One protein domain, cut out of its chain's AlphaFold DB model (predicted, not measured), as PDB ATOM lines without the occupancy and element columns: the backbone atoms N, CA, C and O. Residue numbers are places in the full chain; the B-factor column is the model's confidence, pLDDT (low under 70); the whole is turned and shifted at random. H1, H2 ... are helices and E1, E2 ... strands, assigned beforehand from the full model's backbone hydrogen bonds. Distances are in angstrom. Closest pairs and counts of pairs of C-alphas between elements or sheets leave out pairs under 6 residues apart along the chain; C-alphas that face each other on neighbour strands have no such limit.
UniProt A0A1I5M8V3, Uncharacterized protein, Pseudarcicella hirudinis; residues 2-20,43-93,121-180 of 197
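This is residues 2 to 20, 43 to 93 and 121 to 180 of the 197 residues of an uncharacterized protein of Pseudarcicella hirudinis (UniProt A0A1I5M8V3). Seven antiparallel strands curl round into a nearly closed barrel, with the single helix H1 packed outside it, running along E2. The ring is E4, E3, E2, E1, E7, E6, E5 in order; its two edges, E4 and E5, come near each other at one place but leave the barrel open. The printed part has 130 residues, with one named helix and then seven named strands, E1 to E7, along the chain; the class is mixed, helices and strands. It is compact, with a radius of gyration of the C-alphas of 15.6 A, and spans 46 by 33 by 25 A.

H1, residues 2 to 20, is on the sheet at a height over the sheet of 9.7 A, and the two make two layers, a helix on one face of a sheet. It lies over E2, residues 62 to 70, at 11 degrees on the local plane, along the strands; the closest C-alphas, of Phe 11 and Ile 64, are 6.8 A apart. It lies only just over E1, residues 43 to 49, where 3 of its C-alphas fall. Every O i to N i+4 pair of H1 is within hydrogen-bond range. E1 and E2 form a hairpin, with N 44 and O 63 at 2.9 A. E3, residues 73 to 81, forms a hairpin with E2, N 66 and O 77 at 3.0 A, and another with the edge strand E4, residues 90 to 93, N 91 and O 80 at 2.9 A. E1 to E4 are a meander, each strand the antiparallel neighbour of the one before; so are E5, residues 124 to 135, E6, residues 140 to 152, and E7, residues 157 to 169. N 130 and O 146 of E5 and E6 are 2.8 A apart, N 162 and O 147 of E7 and E6 2.8 A. E7, of the second meander, and E1, of the first, are antiparallel neighbours, with N 165 and O 46 within hydrogen-bond range at 2.9 A. The closest C-alphas of the edge strands E4 and E5, of Glu 93 and Met 125, are 7.8 A apart.

H1 begins at C-alpha 2, (338.647, 101.666, 314.776), and is 27.2 A long. E1 is 16.5 A, E2 25.1 A, E3 24.8 A and E4 10.3 A. E5 is 32.3 A and bends by 58 degrees at residue 132; E6 is 34.6 A and bends by 64 degrees at residue 144. E7 is 34.1 A, bends by 66 degrees at residue 165 and ends at C-alpha 169, (335.109, 124.920, 307.679).

The two farthest C-alphas, of Pro 138 and Thr 155, are 46.7 A apart. Residues 21 to 42 and 94 to 120 are not printed, with gaps of 18.1 A and 15.7 A between C-alphas. The E1 to E2 link is long, 12 residues. Mean pLDDT of the printed part is 80.5; 28 residues are under 70, among them 2 to 7, 15 to 20 and 174 to 180.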
ATOM      1  N   LYS A   2     339.712 101.609 315.811       51.62
ATOM      2  CA  LYS A   2     338.647 101.666 314.776       51.62
ATOM      3  C   LYS A   2     337.713 102.902 314.842       51.62
ATOM      4  O   LYS A   2     337.434 103.496 313.809       51.62
ATOM      5  N   LYS A   3     337.296 103.350 316.037       54.12
ATOM      6  CA  LYS A   3     336.391 104.515 316.206       54.12
ATOM      7  C   LYS A   3     337.040 105.882 315.900       54.12
ATOM      8  O   LYS A   3     336.351 106.794 315.467       54.12
ATOM      9  N   GLY A   4     338.360 106.024 316.074       57.53
ATOM     10  CA  GLY A   4     339.076 107.264 315.725       57.53
ATOM     11  C   GLY A   4     339.222 107.451 314.212       57.53
ATOM     12  O   GLY A   4     339.068 108.557 313.706       57.53
ATOM     13  N   ILE A   5     339.427 106.347 313.486       67.62
ATOM     14  CA  ILE A   5     339.420 106.334 312.017       67.62
ATOM     15  C   ILE A   5     338.018 106.673 311.495       67.62
ATOM     16  O   ILE A   5     337.902 107.439 310.546       67.62
ATOM     17  N   LEU A   6     336.960 106.176 312.147       67.38
ATOM     18  CA  LEU A   6     335.576 106.522 311.806       67.38
ATOM     19  C   LEU A   6     335.298 108.022 311.981       67.38
ATOM     20  O   LEU A   6     334.702 108.630 311.103       67.38
ATOM     21  N   PHE A   7     335.764 108.626 313.079       67.44
ATOM     22  CA  PHE A   7     335.632 110.066 313.316       67.44
ATOM     23  C   PHE A   7     336.332 110.883 312.224       67.44
ATOM     24  O   PHE A   7     335.735 111.787 311.649       67.44
ATOM     25  N   LEU A   8     337.573 110.520 311.882       70.62
ATOM     26  CA  LEU A   8     338.317 111.184 310.812       70.62
ATOM     27  C   LEU A   8     337.645 110.990 309.442       70.62
ATOM     28  O   LEU A   8     337.536 111.939 308.674       70.62
ATOM     29  N   ALA A   9     337.157 109.785 309.142       71.06
ATOM     30  CA  ALA A   9     336.454 109.491 307.897       71.06
ATOM     31  C   ALA A   9     335.130 110.262 307.792       71.06
ATOM     32  O   ALA A   9     334.836 110.824 306.739       71.06
ATOM     33  N   LEU A  10     334.366 110.343 308.886       74.56
ATOM     34  CA  LEU A  10     333.135 111.125 308.959       74.56
ATOM     35  C   LEU A  10     333.434 112.616 308.785       74.56
ATOM     36  O   LEU A  10     332.767 113.279 307.997       74.56
ATOM     37  N   PHE A  11     334.483 113.126 309.436       72.44
ATOM     38  CA  PHE A  11     334.931 114.506 309.263       72.44
ATOM     39  C   PHE A  11     335.288 114.801 307.802       72.44
ATOM     40  O   PHE A  11     334.782 115.763 307.232       72.44
ATOM     41  N   LEU A  12     336.089 113.944 307.163       73.62
ATOM     42  CA  LEU A  12     336.485 114.104 305.761       73.62
ATOM     43  C   LEU A  12     335.297 113.993 304.794       73.62
ATOM     44  O   LEU A  12     335.244 114.711 303.795       73.62
ATOM     45  N   LEU A  13     334.331 113.118 305.078       76.56
ATOM     46  CA  LEU A  13     333.126 112.961 304.265       76.56
ATOM     47  C   LEU A  13     332.224 114.196 304.369       76.56
ATOM     48  O   LEU A  13     331.811 114.746 303.347       76.56
ATOM     49  N   LEU A  14     331.983 114.684 305.586       71.25
ATOM     50  CA  LEU A  14     331.202 115.897 305.830       71.25
ATOM     51  C   LEU A  14     331.896 117.138 305.255       71.25
ATOM     52  O   LEU A  14     331.239 118.010 304.688       71.25
ATOM     53  N   PHE A  15     333.227 117.176 305.301       66.69
ATOM     54  CA  PHE A  15     334.038 118.213 304.671       66.69
ATOM     55  C   PHE A  15     333.853 118.260 303.142       66.69
ATOM     56  O   PHE A  15     333.670 119.337 302.563       66.69
ATOM     57  N   LYS A  16     333.837 117.094 302.475       66.50
ATOM     58  CA  LYS A  16     333.550 117.003 301.032       66.50
ATOM     59  C   LYS A  16     332.124 117.449 300.704       66.50
ATOM     60  O   LYS A  16     331.942 118.246 299.785       66.50
ATOM     61  N   TYR A  17     331.134 116.994 301.472       65.31
ATOM     62  CA  TYR A  17     329.733 117.385 301.274       65.31
ATOM     63  C   TYR A  17     329.509 118.886 301.465       65.31
ATOM     64  O   TYR A  17     328.834 119.514 300.651       65.31
ATOM     65  N   SER A  18     330.118 119.482 302.492       61.00
ATOM     66  CA  SER A  18     330.065 120.927 302.723       61.00
ATOM     67  C   SER A  18     330.691 121.708 301.569       61.00
ATOM     68  O   SER A  18     330.088 122.660 301.079       61.00
ATOM     69  N   SER A  19     331.845 121.264 301.063       60.00
ATOM     70  CA  SER A  19     332.499 121.901 299.914       60.00
ATOM     71  C   SER A  19     331.629 121.866 298.650       60.00
ATOM     72  O   SER A  19     331.521 122.879 297.961       60.00
ATOM     73  N   TYR A  20     330.966 120.736 298.377       58.47
ATOM     74  CA  TYR A  20     330.054 120.591 297.238       58.47
ATOM     75  C   TYR A  20     328.792 121.453 297.390       58.47
ATOM     76  O   TYR A  20     328.414 122.180 296.474       58.47
ATOM     77  N   ALA A  43     334.382 120.876 313.964       91.94
ATOM     78  CA  ALA A  43     334.851 119.718 314.700       91.94
ATOM     79  C   ALA A  43     335.607 120.161 315.939       91.94
ATOM     80  O   ALA A  43     336.420 121.080 315.881       91.94
ATOM     81  N   MET A  44     335.377 119.449 317.035       91.69
ATOM     82  CA  MET A  44     336.151 119.556 318.262       91.69
ATOM     83  C   MET A  44     336.925 118.247 318.443       91.69
ATOM     84  O   MET A  44     336.426 117.316 319.074       91.69
ATOM     85  N   PRO A  45     338.113 118.106 317.825       85.06
ATOM     86  CA  PRO A  45     338.887 116.871 317.894       85.06
ATOM     87  C   PRO A  45     339.594 116.698 319.239       85.06
ATOM     88  O   PRO A  45     339.951 115.577 319.594       85.06
ATOM     89  N   ILE A  46     339.839 117.777 319.982       84.06
ATOM     90  CA  ILE A  46     340.480 117.717 321.294       84.06
ATOM     91  C   ILE A  46     339.732 118.654 322.223       84.06
ATOM     92  O   ILE A  46     339.625 119.850 321.966       84.06
ATOM     93  N   SER A  47     339.250 118.100 323.323       86.19
ATOM     94  CA  SER A  47     338.721 118.863 324.442       86.19
ATOM     95  C   SER A  47     338.953 118.105 325.737       86.19
ATOM     96  O   SER A  47     339.314 116.931 325.706       86.19
ATOM     97  N   LEU A  48     338.836 118.790 326.864       87.56
ATOM     98  CA  LEU A  48     339.160 118.273 328.181       87.56
ATOM     99  C   LEU A  48     338.107 118.727 329.183       87.56
ATOM    100  O   LEU A  48     337.931 119.925 329.397       87.56
ATOM    101  N   TYR A  49     337.460 117.765 329.833       84.81
ATOM    102  CA  TYR A  49     336.690 118.014 331.043       84.81
ATOM    103  C   TYR A  49     337.620 118.320 332.216       84.81
ATOM    104  O   TYR A  49     338.579 117.587 332.489       84.81
ATOM    105  N   THR A  50     337.294 119.377 332.948       80.81
ATOM    106  CA  THR A  50     337.933 119.725 334.221       80.81
ATOM    107  C   THR A  50     337.096 119.206 335.392       80.81
ATOM    108  O   THR A  50     335.922 118.884 335.228       80.81
ATOM    109  N   GLY A  51     337.713 119.034 336.565       65.75
ATOM    110  CA  GLY A  51     337.005 118.588 337.774       65.75
ATOM    111  C   GLY A  51     336.652 117.094 337.848       65.75
ATOM    112  O   GLY A  51     335.995 116.680 338.795       65.75
ATOM    113  N   ILE A  52     337.100 116.264 336.897       64.75
ATOM    114  CA  ILE A  52     336.875 114.807 336.915       64.75
ATOM    115  C   ILE A  52     338.112 114.076 337.438       64.75
ATOM    116  O   ILE A  52     339.217 114.289 336.941       64.75
ATOM    117  N   THR A  53     337.922 113.148 338.374       56.75
ATOM    118  CA  THR A  53     338.933 112.162 338.792       56.75
ATOM    119  C   THR A  53     338.844 110.931 337.882       56.75
ATOM    120  O   THR A  53     337.758 110.414 337.646       56.75
ATOM    121  N   GLY A  54     339.963 110.458 337.320       63.59
ATOM    122  CA  GLY A  54     339.964 109.351 336.345       63.59
ATOM    123  C   GLY A  54     341.128 109.402 335.350       63.59
ATOM    124  O   GLY A  54     341.994 110.271 335.459       63.59
ATOM    125  N   LYS A  55     341.163 108.494 334.366       72.12
ATOM    126  CA  LYS A  55     342.233 108.449 333.350       72.12
ATOM    127  C   LYS A  55     342.017 109.549 332.304       72.12
ATOM    128  O   LYS A  55     340.884 109.921 332.021       72.12
ATOM    129  N   TYR A  56     343.088 110.039 331.677       73.56
ATOM    130  CA  TYR A  56     343.002 111.090 330.645       73.56
ATOM    131  C   TYR A  56     342.039 110.751 329.497       73.56
ATOM    132  O   TYR A  56     341.323 111.623 329.016       73.56
ATOM    133  N   ALA A  57     341.960 109.476 329.101       75.94
ATOM    134  CA  ALA A  57     341.057 109.013 328.046       75.94
ATOM    135  C   ALA A  57     339.562 109.220 328.367       75.94
ATOM    136  O   ALA A  57     338.740 109.237 327.452       75.94
ATOM    137  N   ASP A  58     339.213 109.405 329.640       75.62
ATOM    138  CA  ASP A  58     337.833 109.544 330.130       75.62
ATOM    139  C   ASP A  58     337.357 110.992 330.054       75.62
ATOM    140  O   ASP A  58     336.176 111.281 330.215       75.62
ATOM    141  N   ARG A  59     338.309 111.905 329.847       81.75
ATOM    142  CA  ARG A  59     338.113 113.346 329.958       81.75
ATOM    143  C   ARG A  59     338.090 114.037 328.606       81.75
ATOM    144  O   ARG A  59     337.973 115.252 328.592       81.75
ATOM    145  N   ILE A  60     338.243 113.297 327.507       85.00
ATOM    146  CA  ILE A  60     338.375 113.866 326.164       85.00
ATOM    147  C   ILE A  60     337.104 113.606 325.352       85.00
ATOM    148  O   ILE A  60     337.003 112.543 324.722       85.00
ATOM    149  N   PRO A  61     336.142 114.548 325.343       86.62
ATOM    150  CA  PRO A  61     335.043 114.495 324.403       86.62
ATOM    151  C   PRO A  61     335.502 114.916 323.005       86.62
ATOM    152  O   PRO A  61     336.490 115.631 322.806       86.62
ATOM    153  N   GLN A  62     334.778 114.424 322.008       90.56
ATOM    154  CA  GLN A  62     334.987 114.789 320.614       90.56
ATOM    155  C   GLN A  62     333.656 114.836 319.895       90.56
ATOM    156  O   GLN A  62     332.842 113.927 320.057       90.56
ATOM    157  N   TYR A  63     333.464 115.835 319.045       91.50
ATOM    158  CA  TYR A  63     332.275 115.905 318.208       91.50
ATOM    159  C   TYR A  63     332.564 116.531 316.852       91.50
ATOM    160  O   TYR A  63     333.559 117.235 316.656       91.50
ATOM    161  N   ILE A  64     331.663 116.251 315.920       93.06
ATOM    162  CA  ILE A  64     331.547 116.944 314.643       93.06
ATOM    163  C   ILE A  64     330.147 117.528 314.587       93.06
ATOM    164  O   ILE A  64     329.178 116.876 314.960       93.06
ATOM    165  N   GLU A  65     330.057 118.759 314.125       93.19
ATOM    166  CA  GLU A  65     328.830 119.519 313.988       93.19
ATOM    167  C   GLU A  65     328.686 119.945 312.534       93.19
ATOM    168  O   GLU A  65     329.639 120.400 311.901       93.19
ATOM    169  N   VAL A  66     327.487 119.780 311.993       92.56
ATOM    170  CA  VAL A  66     327.149 120.219 310.641       92.56
ATOM    171  C   VAL A  66     325.897 121.053 310.723       92.56
ATOM    172  O   VAL A  66     324.922 120.667 311.369       92.56
ATOM    173  N   GLY A  67     325.919 122.199 310.063       90.44
ATOM    174  CA  GLY A  67     324.845 123.156 310.219       90.44
ATOM    175  C   GLY A  67     324.736 124.147 309.087       90.44
ATOM    176  O   GLY A  67     325.517 124.150 308.133       90.44
ATOM    177  N   LYS A  68     323.736 125.008 309.229       89.12
ATOM    178  CA  LYS A  68     323.488 126.148 308.359       89.12
ATOM    179  C   LYS A  68     323.588 127.445 309.132       89.12
ATOM    180  O   LYS A  68     323.221 127.504 310.302       89.12
ATOM    181  N   SER A  69     324.053 128.483 308.452       85.00
ATOM    182  CA  SER A  69     324.175 129.810 309.039       85.00
ATOM    183  C   SER A  69     323.188 130.802 308.448       85.00
ATOM    184  O   SER A  69     323.011 130.905 307.235       85.00
ATOM    185  N   PHE A  70     322.557 131.552 309.335       84.88
ATOM    186  CA  PHE A  70     321.551 132.569 309.093       84.88
ATOM    187  C   PHE A  70     322.075 133.898 309.641       84.88
ATOM    188  O   PHE A  70     321.675 134.367 310.706       84.88
ATOM    189  N   ARG A  71     322.980 134.529 308.885       80.88
ATOM    190  CA  ARG A  71     323.669 135.768 309.284       80.88
ATOM    191  C   ARG A  71     324.498 135.566 310.560       80.88
ATOM    192  O   ARG A  71     325.572 134.988 310.471       80.88
ATOM    193  N   VAL A  72     324.000 136.057 311.696       82.62
ATOM    194  CA  VAL A  72     324.680 136.032 313.001       82.62
ATOM    195  C   VAL A  72     324.351 134.776 313.808       82.62
ATOM    196  O   VAL A  72     325.009 134.520 314.807       82.62
ATOM    197  N   ILE A  73     323.343 134.001 313.389       88.50
ATOM    198  CA  ILE A  73     322.898 132.781 314.072       88.50
ATOM    199  C   ILE A  73     323.232 131.570 313.212       88.50
ATOM    200  O   ILE A  73     322.889 131.521 312.035       88.50
ATOM    201  N   ASP A  74     323.820 130.553 313.813       90.00
ATOM    202  CA  ASP A  74     324.031 129.241 313.235       90.00
ATOM    203  C   ASP A  74     323.127 128.221 313.908       90.00
ATOM    204  O   ASP A  74     322.990 128.210 315.129       90.00
ATOM    205  N   LEU A  75     322.578 127.314 313.108       92.75
ATOM    206  CA  LEU A  75     321.893 126.126 313.592       92.75
ATOM    207  C   LEU A  75     322.671 124.897 313.133       92.75
ATOM    208  O   LEU A  75     322.886 124.718 311.932       92.75
ATOM    209  N   GLY A  76     323.097 124.070 314.079       93.44
ATOM    210  CA  GLY A  76     323.901 122.881 313.842       93.44
ATOM    211  C   GLY A  76     323.325 121.642 314.510       93.44
ATOM    212  O   GLY A  76     322.616 121.723 315.511       93.44
ATOM    213  N   LEU A  77     323.650 120.486 313.944       94.75
ATOM    214  CA  LEU A  77     323.489 119.190 314.586       94.75
ATOM    215  C   LEU A  77     324.883 118.622 314.844       94.75
ATOM    216  O   LEU A  77     325.668 118.447 313.907       94.75
ATOM    217  N   ALA A  78     325.184 118.351 316.106       93.75
ATOM    218  CA  ALA A  78     326.422 117.759 316.565       93.75
ATOM    219  C   ALA A  78     326.231 116.281 316.898       93.75
ATOM    220  O   ALA A  78     325.253 115.874 317.521       93.75
ATOM    221  N   LEU A  79     327.203 115.478 316.478       92.44
ATOM    222  CA  LEU A  79     327.318 114.064 316.794       92.44
ATOM    223  C   LEU A  79     328.705 113.826 317.365       92.44
ATOM    224  O   LEU A  79     329.719 114.214 316.774       92.44
ATOM    225  N   GLY A  80     328.754 113.181 318.521       89.19
ATOM    226  CA  GLY A  80     329.996 113.059 319.256       89.19
ATOM    227  C   GLY A  80     330.038 111.893 320.219       89.19
ATOM    228  O   GLY A  80     329.140 111.056 320.302       89.19
ATOM    229  N   ARG A  81     331.152 111.848 320.937       87.81
ATOM    230  CA  ARG A  81     331.439 110.900 322.003       87.81
ATOM    231  C   ARG A  81     331.951 111.652 323.219       87.81
ATOM    232  O   ARG A  81     332.725 112.597 323.077       87.81
ATOM    233  N   SER A  82     331.539 111.217 324.402       84.06
ATOM    234  CA  SER A  82     331.920 111.845 325.670       84.06
ATOM    235  C   SER A  82     333.342 111.493 326.132       84.06
ATOM    236  O   SER A  82     333.913 112.207 326.951       84.06
ATOM    237  N   SER A  83     333.939 110.413 325.613       82.75
ATOM    238  CA  SER A  83     335.287 109.960 325.973       82.75
ATOM    239  C   SER A  83     336.002 109.227 324.825       82.75
ATOM    240  O   SER A  83     335.413 108.837 323.813       82.75
ATOM    241  N   LEU A  84     337.306 108.986 324.981       79.44
ATOM    242  CA  LEU A  84     338.103 108.202 324.030       79.44
ATOM    243  C   LEU A  84     338.032 106.689 324.270       79.44
ATOM    244  O   LEU A  84     338.592 105.930 323.470       79.44
ATOM    245  N   ARG A  85     337.357 106.238 325.336       76.94
ATOM    246  CA  ARG A  85     337.236 104.811 325.652       76.94
ATOM    247  C   ARG A  85     336.480 104.047 324.555       76.94
ATOM    248  O   ARG A  85     335.619 104.617 323.878       76.94
ATOM    249  N   PRO A  86     336.772 102.745 324.370       67.88
ATOM    250  CA  PRO A  86     335.967 101.879 323.511       67.88
ATOM    251  C   PRO A  86     334.483 101.892 323.903       67.88
ATOM    252  O   PRO A  86     333.635 101.897 323.011       67.88
ATOM    253  N   ASP A  87     334.206 102.033 325.199       64.88
ATOM    254  CA  ASP A  87     332.879 101.996 325.826       64.88
ATOM    255  C   ASP A  87     332.287 103.410 325.999       64.88
ATOM    256  O   ASP A  87     331.456 103.655 326.864       64.88
ATOM    257  N   SER A  88     332.782 104.385 325.227       67.00
ATOM    258  CA  SER A  88     332.318 105.767 325.329       67.00
ATOM    259  C   SER A  88     330.860 105.909 324.926       67.00
ATOM    260  O   SER A  88     330.474 105.475 323.839       67.00
ATOM    261  N   THR A  89     330.143 106.718 325.703       80.94
ATOM    262  CA  THR A  89     328.799 107.161 325.366       80.94
ATOM    263  C   THR A  89     328.800 108.073 324.155       80.94
ATOM    264  O   THR A  89     329.569 109.039 324.080       80.94
ATOM    265  N   LEU A  90     327.942 107.741 323.196       87.56
ATOM    266  CA  LEU A  90     327.628 108.598 322.064       87.56
ATOM    267  C   LEU A  90     326.575 109.621 322.470       87.56
ATOM    268  O   LEU A  90     325.692 109.340 323.284       87.56
ATOM    269  N   PHE A  91     326.648 110.791 321.851       88.81
ATOM    270  CA  PHE A  91     325.644 111.824 322.019       88.81
ATOM    271  C   PHE A  91     325.277 112.462 320.685       88.81
ATOM    272  O   PHE A  91     326.063 112.474 319.733       88.81
ATOM    273  N   THR A  92     324.061 112.995 320.654       92.50
ATOM    274  CA  THR A  92     323.574 113.881 319.602       92.50
ATOM    275  C   THR A  92     323.058 115.159 320.236       92.50
ATOM    276  O   THR A  92     322.491 115.114 321.328       92.50
ATOM    277  N   GLU A  93     323.242 116.286 319.564       93.75
ATOM    278  CA  GLU A  93     322.907 117.594 320.108       93.75
ATOM    279  C   GLU A  93     322.532 118.576 319.005       93.75
ATOM    280  O   GLU A  93     323.230 118.703 318.003       93.75
ATOM    281  N   ASN A 121     319.814 105.917 329.849       57.44
ATOM    282  CA  ASN A 121     318.364 106.047 329.692       57.44
ATOM    283  C   ASN A 121     317.868 107.327 330.382       57.44
ATOM    284  O   ASN A 121     318.118 107.539 331.564       57.44
ATOM    285  N   GLY A 122     317.191 108.189 329.617       59.75
ATOM    286  CA  GLY A 122     316.622 109.447 330.112       59.75
ATOM    287  C   GLY A 122     317.602 110.616 330.249       59.75
ATOM    288  O   GLY A 122     317.180 111.681 330.681       59.75
ATOM    289  N   SER A 123     318.879 110.470 329.869       75.88
ATOM    290  CA  SER A 123     319.852 111.555 330.039       75.88
ATOM    291  C   SER A 123     319.708 112.635 328.963       75.88
ATOM    292  O   SER A 123     320.026 112.420 327.787       75.88
ATOM    293  N   ILE A 124     319.234 113.806 329.388       85.44
ATOM    294  CA  ILE A 124     319.243 115.042 328.606       85.44
ATOM    295  C   ILE A 124     320.583 115.735 328.851       85.44
ATOM    296  O   ILE A 124     321.101 115.745 329.968       85.44
ATOM    297  N   MET A 125     321.146 116.298 327.788       89.69
ATOM    298  CA  MET A 125     322.381 117.067 327.829       89.69
ATOM    299  C   MET A 125     322.096 118.488 327.366       89.69
ATOM    300  O   MET A 125     321.522 118.674 326.293       89.69
ATOM    301  N   LEU A 126     322.519 119.476 328.145       92.31
ATOM    302  CA  LEU A 126     322.483 120.884 327.768       92.31
ATOM    303  C   LEU A 126     323.908 121.423 327.698       92.31
ATOM    304  O   LEU A 126     324.704 121.171 328.595       92.31
ATOM    305  N   GLU A 127     324.229 122.169 326.649       93.69
ATOM    306  CA  GLU A 127     325.507 122.865 326.505       93.69
ATOM    307  C   GLU A 127     325.293 124.367 326.610       93.69
ATOM    308  O   GLU A 127     324.440 124.938 325.927       93.69
ATOM    309  N   LEU A 128     326.140 125.015 327.404       94.81
ATOM    310  CA  LEU A 128     326.393 126.439 327.274       94.81
ATOM    311  C   LEU A 128     327.889 126.643 327.077       94.81
ATOM    312  O   LEU A 128     328.695 126.267 327.933       94.81
ATOM    313  N   SER A 129     328.277 127.235 325.953       94.81
ATOM    314  CA  SER A 129     329.689 127.442 325.644       94.81
ATOM    315  C   SER A 129     329.969 128.787 324.995       94.81
ATOM    316  O   SER A 129     329.147 129.358 324.278       94.81
ATOM    317  N   TYR A 130     331.166 129.292 325.266       94.25
ATOM    318  CA  TYR A 130     331.745 130.479 324.664       94.25
ATOM    319  C   TYR A 130     332.973 130.080 323.869       94.25
ATOM    320  O   TYR A 130     333.796 129.277 324.313       94.25
ATOM    321  N   THR A 131     333.092 130.640 322.678       92.88
ATOM    322  CA  THR A 131     334.108 130.249 321.719       92.88
ATOM    323  C   THR A 131     334.800 131.481 321.177       92.88
ATOM    324  O   THR A 131     334.169 132.314 320.541       92.88
ATOM    325  N   ILE A 132     336.112 131.570 321.375       91.25
ATOM    326  CA  ILE A 132     336.947 132.581 320.728       91.25
ATOM    327  C   ILE A 132     337.576 131.920 319.512       91.25
ATOM    328  O   ILE A 132     338.346 130.967 319.656       91.25
ATOM    329  N   PHE A 133     337.271 132.414 318.318       89.50
ATOM    330  CA  PHE A 133     337.791 131.849 317.081       89.50
ATOM    331  C   PHE A 133     338.493 132.868 316.206       89.50
ATOM    332  O   PHE A 133     338.092 134.021 316.121       89.50
ATOM    333  N   ALA A 134     339.554 132.412 315.553       88.62
ATOM    334  CA  ALA A 134     340.314 133.121 314.549       88.62
ATOM    335  C   ALA A 134     339.958 132.584 313.156       88.62
ATOM    336  O   ALA A 134     340.124 131.394 312.871       88.62
ATOM    337  N   GLN A 135     339.497 133.460 312.270       87.25
ATOM    338  CA  GLN A 135     339.303 133.178 310.854       87.25
ATOM    339  C   GLN A 135     340.655 133.285 310.133       87.25
ATOM    340  O   GLN A 135     341.138 134.375 309.839       87.25
ATOM    341  N   LEU A 136     341.274 132.140 309.836       84.75
ATOM    342  CA  LEU A 136     342.608 132.070 309.223       84.75
ATOM    343  C   LEU A 136     342.580 132.227 307.693       84.75
ATOM    344  O   LEU A 136     343.597 132.523 307.075       84.75
ATOM    345  N   GLY A 137     341.425 132.020 307.064       81.94
ATOM    346  CA  GLY A 137     341.240 132.219 305.626       81.94
ATOM    347  C   GLY A 137     339.762 132.249 305.240       81.94
ATOM    348  O   GLY A 137     338.908 132.143 306.113       81.94
ATOM    349  N   PRO A 138     339.405 132.315 303.945       76.12
ATOM    350  CA  PRO A 138     338.010 132.482 303.513       76.12
ATOM    351  C   PRO A 138     337.052 131.355 303.917       76.12
ATOM    352  O   PRO A 138     335.841 131.490 303.813       76.12
ATOM    353  N   LYS A 139     337.570 130.201 304.337       82.00
ATOM    354  CA  LYS A 139     336.739 129.065 304.754       82.00
ATOM    355  C   LYS A 139     337.208 128.410 306.037       82.00
ATOM    356  O   LYS A 139     336.497 127.546 306.524       82.00
ATOM    357  N   TRP A 140     338.371 128.781 306.557       84.69
ATOM    358  CA  TRP A 140     339.014 128.081 307.660       84.69
ATOM    359  C   TRP A 140     339.008 128.946 308.908       84.69
ATOM    360  O   TRP A 140     339.466 130.088 308.876       84.69
ATOM    361  N   GLY A 141     338.525 128.363 309.999       88.50
ATOM    362  CA  GLY A 141     338.587 128.936 311.332       88.50
ATOM    363  C   GLY A 141     339.184 127.947 312.324       88.50
ATOM    364  O   GLY A 141     338.968 126.737 312.218       88.50
ATOM    365  N   LEU A 142     339.923 128.475 313.289       91.06
ATOM    366  CA  LEU A 142     340.446 127.752 314.444       91.06
ATOM    367  C   LEU A 142     340.046 128.527 315.691       91.06
ATOM    368  O   LEU A 142     340.142 129.749 315.691       91.06
ATOM    369  N   GLY A 143     339.691 127.858 316.778       91.25
ATOM    370  CA  GLY A 143     339.583 128.567 318.038       91.25
ATOM    371  C   GLY A 143     339.557 127.697 319.270       91.25
ATOM    372  O   GLY A 143     339.770 126.483 319.222       91.25
ATOM    373  N   LEU A 144     339.297 128.375 320.377       93.31
ATOM    374  CA  LEU A 144     339.200 127.808 321.705       93.31
ATOM    375  C   LEU A 144     337.760 127.913 322.178       93.31
ATOM    376  O   LEU A 144     337.156 128.981 322.100       93.31
ATOM    377  N   VAL A 145     337.237 126.809 322.689       94.00
ATOM    378  CA  VAL A 145     335.932 126.752 323.337       94.00
ATOM    379  C   VAL A 145     336.121 126.543 324.831       94.00
ATOM    380  O   VAL A 145     336.967 125.759 325.259       94.00
ATOM    381  N   SER A 146     335.323 127.254 325.613       94.19
ATOM    382  CA  SER A 146     335.149 127.062 327.044       94.19
ATOM    383  C   SER A 146     333.658 126.989 327.312       94.19
ATOM    384  O   SER A 146     332.916 127.895 326.939       94.19
ATOM    385  N   GLY A 147     333.202 125.944 327.977       93.00
ATOM    386  CA  GLY A 147     331.785 125.787 328.263       93.00
ATOM    387  C   GLY A 147     331.537 124.807 329.378       93.00
ATOM    388  O   GLY A 147     332.468 124.292 329.999       93.00
ATOM    389  N   TYR A 148     330.269 124.532 329.619       91.06
ATOM    390  CA  TYR A 148     329.864 123.439 330.473       91.06
ATOM    391  C   TYR A 148     328.746 122.637 329.821       91.06
ATOM    392  O   TYR A 148     327.929 123.170 329.070       91.06
ATOM    393  N   TYR A 149     328.748 121.342 330.116       89.31
ATOM    394  CA  TYR A 149     327.621 120.464 329.865       89.31
ATOM    395  C   TYR A 149     326.893 120.217 331.173       89.31
ATOM    396  O   TYR A 149     327.530 119.882 332.174       89.31
ATOM    397  N   ASP A 150     325.578 120.359 331.144       88.62
ATOM    398  CA  ASP A 150     324.689 119.948 332.215       88.62
ATOM    399  C   ASP A 150     323.981 118.656 331.799       88.62
ATOM    400  O   ASP A 150     323.315 118.602 330.761       88.62
ATOM    401  N   TYR A 151     324.201 117.593 332.566       86.31
ATOM    402  CA  TYR A 151     323.589 116.291 332.353       86.31
ATOM    403  C   TYR A 151     322.529 116.094 333.414       86.31
ATOM    404  O   TYR A 151     322.861 115.967 334.590       86.31
ATOM    405  N   THR A 152     321.281 115.988 332.978       83.38
ATOM    406  CA  THR A 152     320.164 115.672 333.865       83.38
ATOM    407  C   THR A 152     319.541 114.340 333.478       83.38
ATOM    408  O   THR A 152     319.432 113.991 332.297       83.38
ATOM    409  N   SER A 153     319.191 113.554 334.486       81.19
ATOM    410  CA  SER A 153     318.510 112.266 334.367       81.19
ATOM    411  C   SER A 153     317.617 112.064 335.588       81.19
ATOM    412  O   SER A 153     317.756 112.770 336.578       81.19
ATOM    413  N   GLU A 154     316.737 111.062 335.563       75.12
ATOM    414  CA  GLU A 154     315.789 110.804 336.662       75.12
ATOM    415  C   GLU A 154     316.450 110.590 338.038       75.12
ATOM    416  O   GLU A 154     315.783 110.712 339.061       75.12
ATOM    417  N   THR A 155     317.743 110.247 338.080       71.00
ATOM    418  CA  THR A 155     318.444 109.865 339.320       71.00
ATOM    419  C   THR A 155     319.764 110.591 339.556       71.00
ATOM    420  O   THR A 155     320.312 110.498 340.654       71.00
ATOM    421  N   VAL A 156     320.305 111.284 338.551       70.06
ATOM    422  CA  VAL A 156     321.630 111.911 338.626       70.06
ATOM    423  C   VAL A 156     321.634 113.207 337.830       70.06
ATOM    424  O   VAL A 156     321.367 113.186 336.625       70.06
ATOM    425  N   ASP A 157     322.050 114.282 338.495       78.25
ATOM    426  CA  ASP A 157     322.405 115.557 337.882       78.25
ATOM    427  C   ASP A 157     323.917 115.775 338.007       78.25
ATOM    428  O   ASP A 157     324.518 115.535 339.060       78.25
ATOM    429  N   ASN A 158     324.563 116.180 336.916       82.56
ATOM    430  CA  ASN A 158     326.005 116.387 336.884       82.56
ATOM    431  C   ASN A 158     326.374 117.488 335.891       82.56
ATOM    432  O   ASN A 158     326.066 117.378 334.707       82.56
ATOM    433  N   SER A 159     327.124 118.489 336.346       85.31
ATOM    434  CA  SER A 159     327.652 119.551 335.497       85.31
ATOM    435  C   SER A 159     329.163 119.414 335.313       85.31
ATOM    436  O   SER A 159     329.918 119.110 336.240       85.31
ATOM    437  N   ARG A 160     329.630 119.609 334.078       87.06
ATOM    438  CA  ARG A 160     331.043 119.449 333.712       87.06
ATOM    439  C   ARG A 160     331.522 120.616 332.880       87.06
ATOM    440  O   ARG A 160     331.017 120.831 331.783       87.06
ATOM    441  N   VAL A 161     332.561 121.297 333.350       90.69
ATOM    442  CA  VAL A 161     333.247 122.344 332.585       90.69
ATOM    443  C   VAL A 161     334.240 121.703 331.619       90.69
ATOM    444  O   VAL A 161     335.016 120.827 332.014       90.69
ATOM    445  N   PHE A 162     334.248 122.149 330.365       91.19
ATOM    446  CA  PHE A 162     335.171 121.687 329.336       91.19
ATOM    447  C   PHE A 162     335.897 122.839 328.643       91.19
ATOM    448  O   PHE A 162     335.352 123.926 328.457       91.19
ATOM    449  N   TYR A 163     337.123 122.548 328.209       92.75
ATOM    450  CA  TYR A 163     337.924 123.413 327.348       92.75
ATOM    451  C   TYR A 163     338.355 122.632 326.118       92.75
ATOM    452  O   TYR A 163     338.752 121.474 326.237       92.75
ATOM    453  N   GLY A 164     338.301 123.233 324.936       91.81
ATOM    454  CA  GLY A 164     338.608 122.518 323.705       91.81
ATOM    455  C   GLY A 164     339.194 123.379 322.609       91.81
ATOM    456  O   GLY A 164     339.066 124.599 322.603       91.81
ATOM    457  N   LEU A 165     339.832 122.696 321.666       91.44
ATOM    458  CA  LEU A 165     340.212 123.244 320.378       91.44
ATOM    459  C   LEU A 165     339.132 122.870 319.380       91.44
ATOM    460  O   LEU A 165     338.803 121.689 319.232       91.44
ATOM    461  N   PHE A 166     338.619 123.862 318.669       90.00
ATOM    462  CA  PHE A 166     337.655 123.629 317.612       90.00
ATOM    463  C   PHE A 166     338.174 124.148 316.271       90.00
ATOM    464  O   PHE A 166     338.931 125.117 316.181       90.00
ATOM    465  N   PHE A 167     337.747 123.465 315.219       91.88
ATOM    466  CA  PHE A 167     338.038 123.772 313.832       91.88
ATOM    467  C   PHE A 167     336.726 124.008 313.113       91.88
ATOM    468  O   PHE A 167     335.755 123.281 313.326       91.88
ATOM    469  N   ARG A 168     336.707 124.990 312.221       89.62
ATOM    470  CA  ARG A 168     335.551 125.307 311.394       89.62
ATOM    471  C   ARG A 168     335.943 125.354 309.935       89.62
ATOM    472  O   ARG A 168     336.954 125.952 309.569       89.62
ATOM    473  N   TYR A 169     335.076 124.782 309.114       87.56
ATOM    474  CA  TYR A 169     335.109 124.920 307.679       87.56
ATOM    475  C   TYR A 169     333.791 125.472 307.139       87.56
ATOM    476  O   TYR A 169     332.709 125.005 307.498       87.56
ATOM    477  N   GLY A 170     333.896 126.426 306.220       76.31
ATOM    478  CA  GLY A 170     332.833 126.732 305.274       76.31
ATOM    479  C   GLY A 170     332.131 128.079 305.434       76.31
ATOM    480  O   GLY A 170     331.313 128.426 304.589       76.31
ATOM    481  N   ILE A 171     332.456 128.874 306.445       77.12
ATOM    482  CA  ILE A 171     331.873 130.210 306.600       77.12
ATOM    483  C   ILE A 171     332.982 131.231 306.806       77.12
ATOM    484  O   ILE A 171     333.928 130.976 307.548       77.12
ATOM    485  N   GLN A 172     332.828 132.390 306.166       74.88
ATOM    486  CA  GLN A 172     333.557 133.609 306.488       74.88
ATOM    487  C   GLN A 172     332.572 134.646 307.001       74.88
ATOM    488  O   GLN A 172     331.476 134.786 306.449       74.88
ATOM    489  N   ARG A 173     332.976 135.386 308.032       71.38
ATOM    490  CA  ARG A 173     332.185 136.477 308.589       71.38
ATOM    491  C   ARG A 173     332.853 137.834 308.432       71.38
ATOM    492  O   ARG A 173     334.059 137.921 308.219       71.38
ATOM    493  N   THR A 174     332.031 138.872 308.465       67.25
ATOM    494  CA  THR A 174     332.414 140.282 308.493       67.25
ATOM    495  C   THR A 174     332.663 140.732 309.930       67.25
ATOM    496  O   THR A 174     332.228 140.079 310.876       67.25
ATOM    497  N   ASP A 175     333.247 141.918 310.096       62.78
ATOM    498  CA  ASP A 175     333.472 142.560 311.405       62.78
ATOM    499  C   ASP A 175     332.182 142.835 312.205       62.78
ATOM    500  O   ASP A 175     332.227 143.259 313.353       62.78
ATOM    501  N   SER A 176     331.013 142.621 311.604       60.41
ATOM    502  CA  SER A 176     329.705 142.770 312.246       60.41
ATOM    503  C   SER A 176     329.040 141.428 312.579       60.41
ATOM    504  O   SER A 176     327.829 141.405 312.788       60.41
ATOM    505  N   GLY A 177     329.764 140.307 312.484       56.78
ATOM    506  CA  GLY A 177     329.223 138.952 312.671       56.78
ATOM    507  C   GLY A 177     328.336 138.459 311.525       56.78
ATOM    508  O   GLY A 177     327.754 137.378 311.585       56.78
ATOM    509  N   GLY A 178     328.208 139.245 310.451       58.50
ATOM    510  CA  GLY A 178     327.447 138.872 309.261       58.50
ATOM    511  C   GLY A 178     328.247 137.936 308.360       58.50
ATOM    512  O   GLY A 178     329.465 137.886 308.431       58.50
ATOM    513  N   LEU A 179     327.584 137.207 307.469       60.72
ATOM    514  CA  LEU A 179     328.267 136.352 306.494       60.72
ATOM    515  C   LEU A 179     328.944 137.211 305.409       60.72
ATOM    516  O   LEU A 179     328.323 138.107 304.832       60.72
ATOM    517  N   PHE A 180     330.217 136.941 305.114       57.25
ATOM    518  CA  PHE A 180     330.971 137.652 304.079       57.25
ATOM    519  C   PHE A 180     330.344 137.386 302.700       57.25
ATOM    520  O   PHE A 180     330.060 136.244 302.347       57.25
TER     521      PHE A 180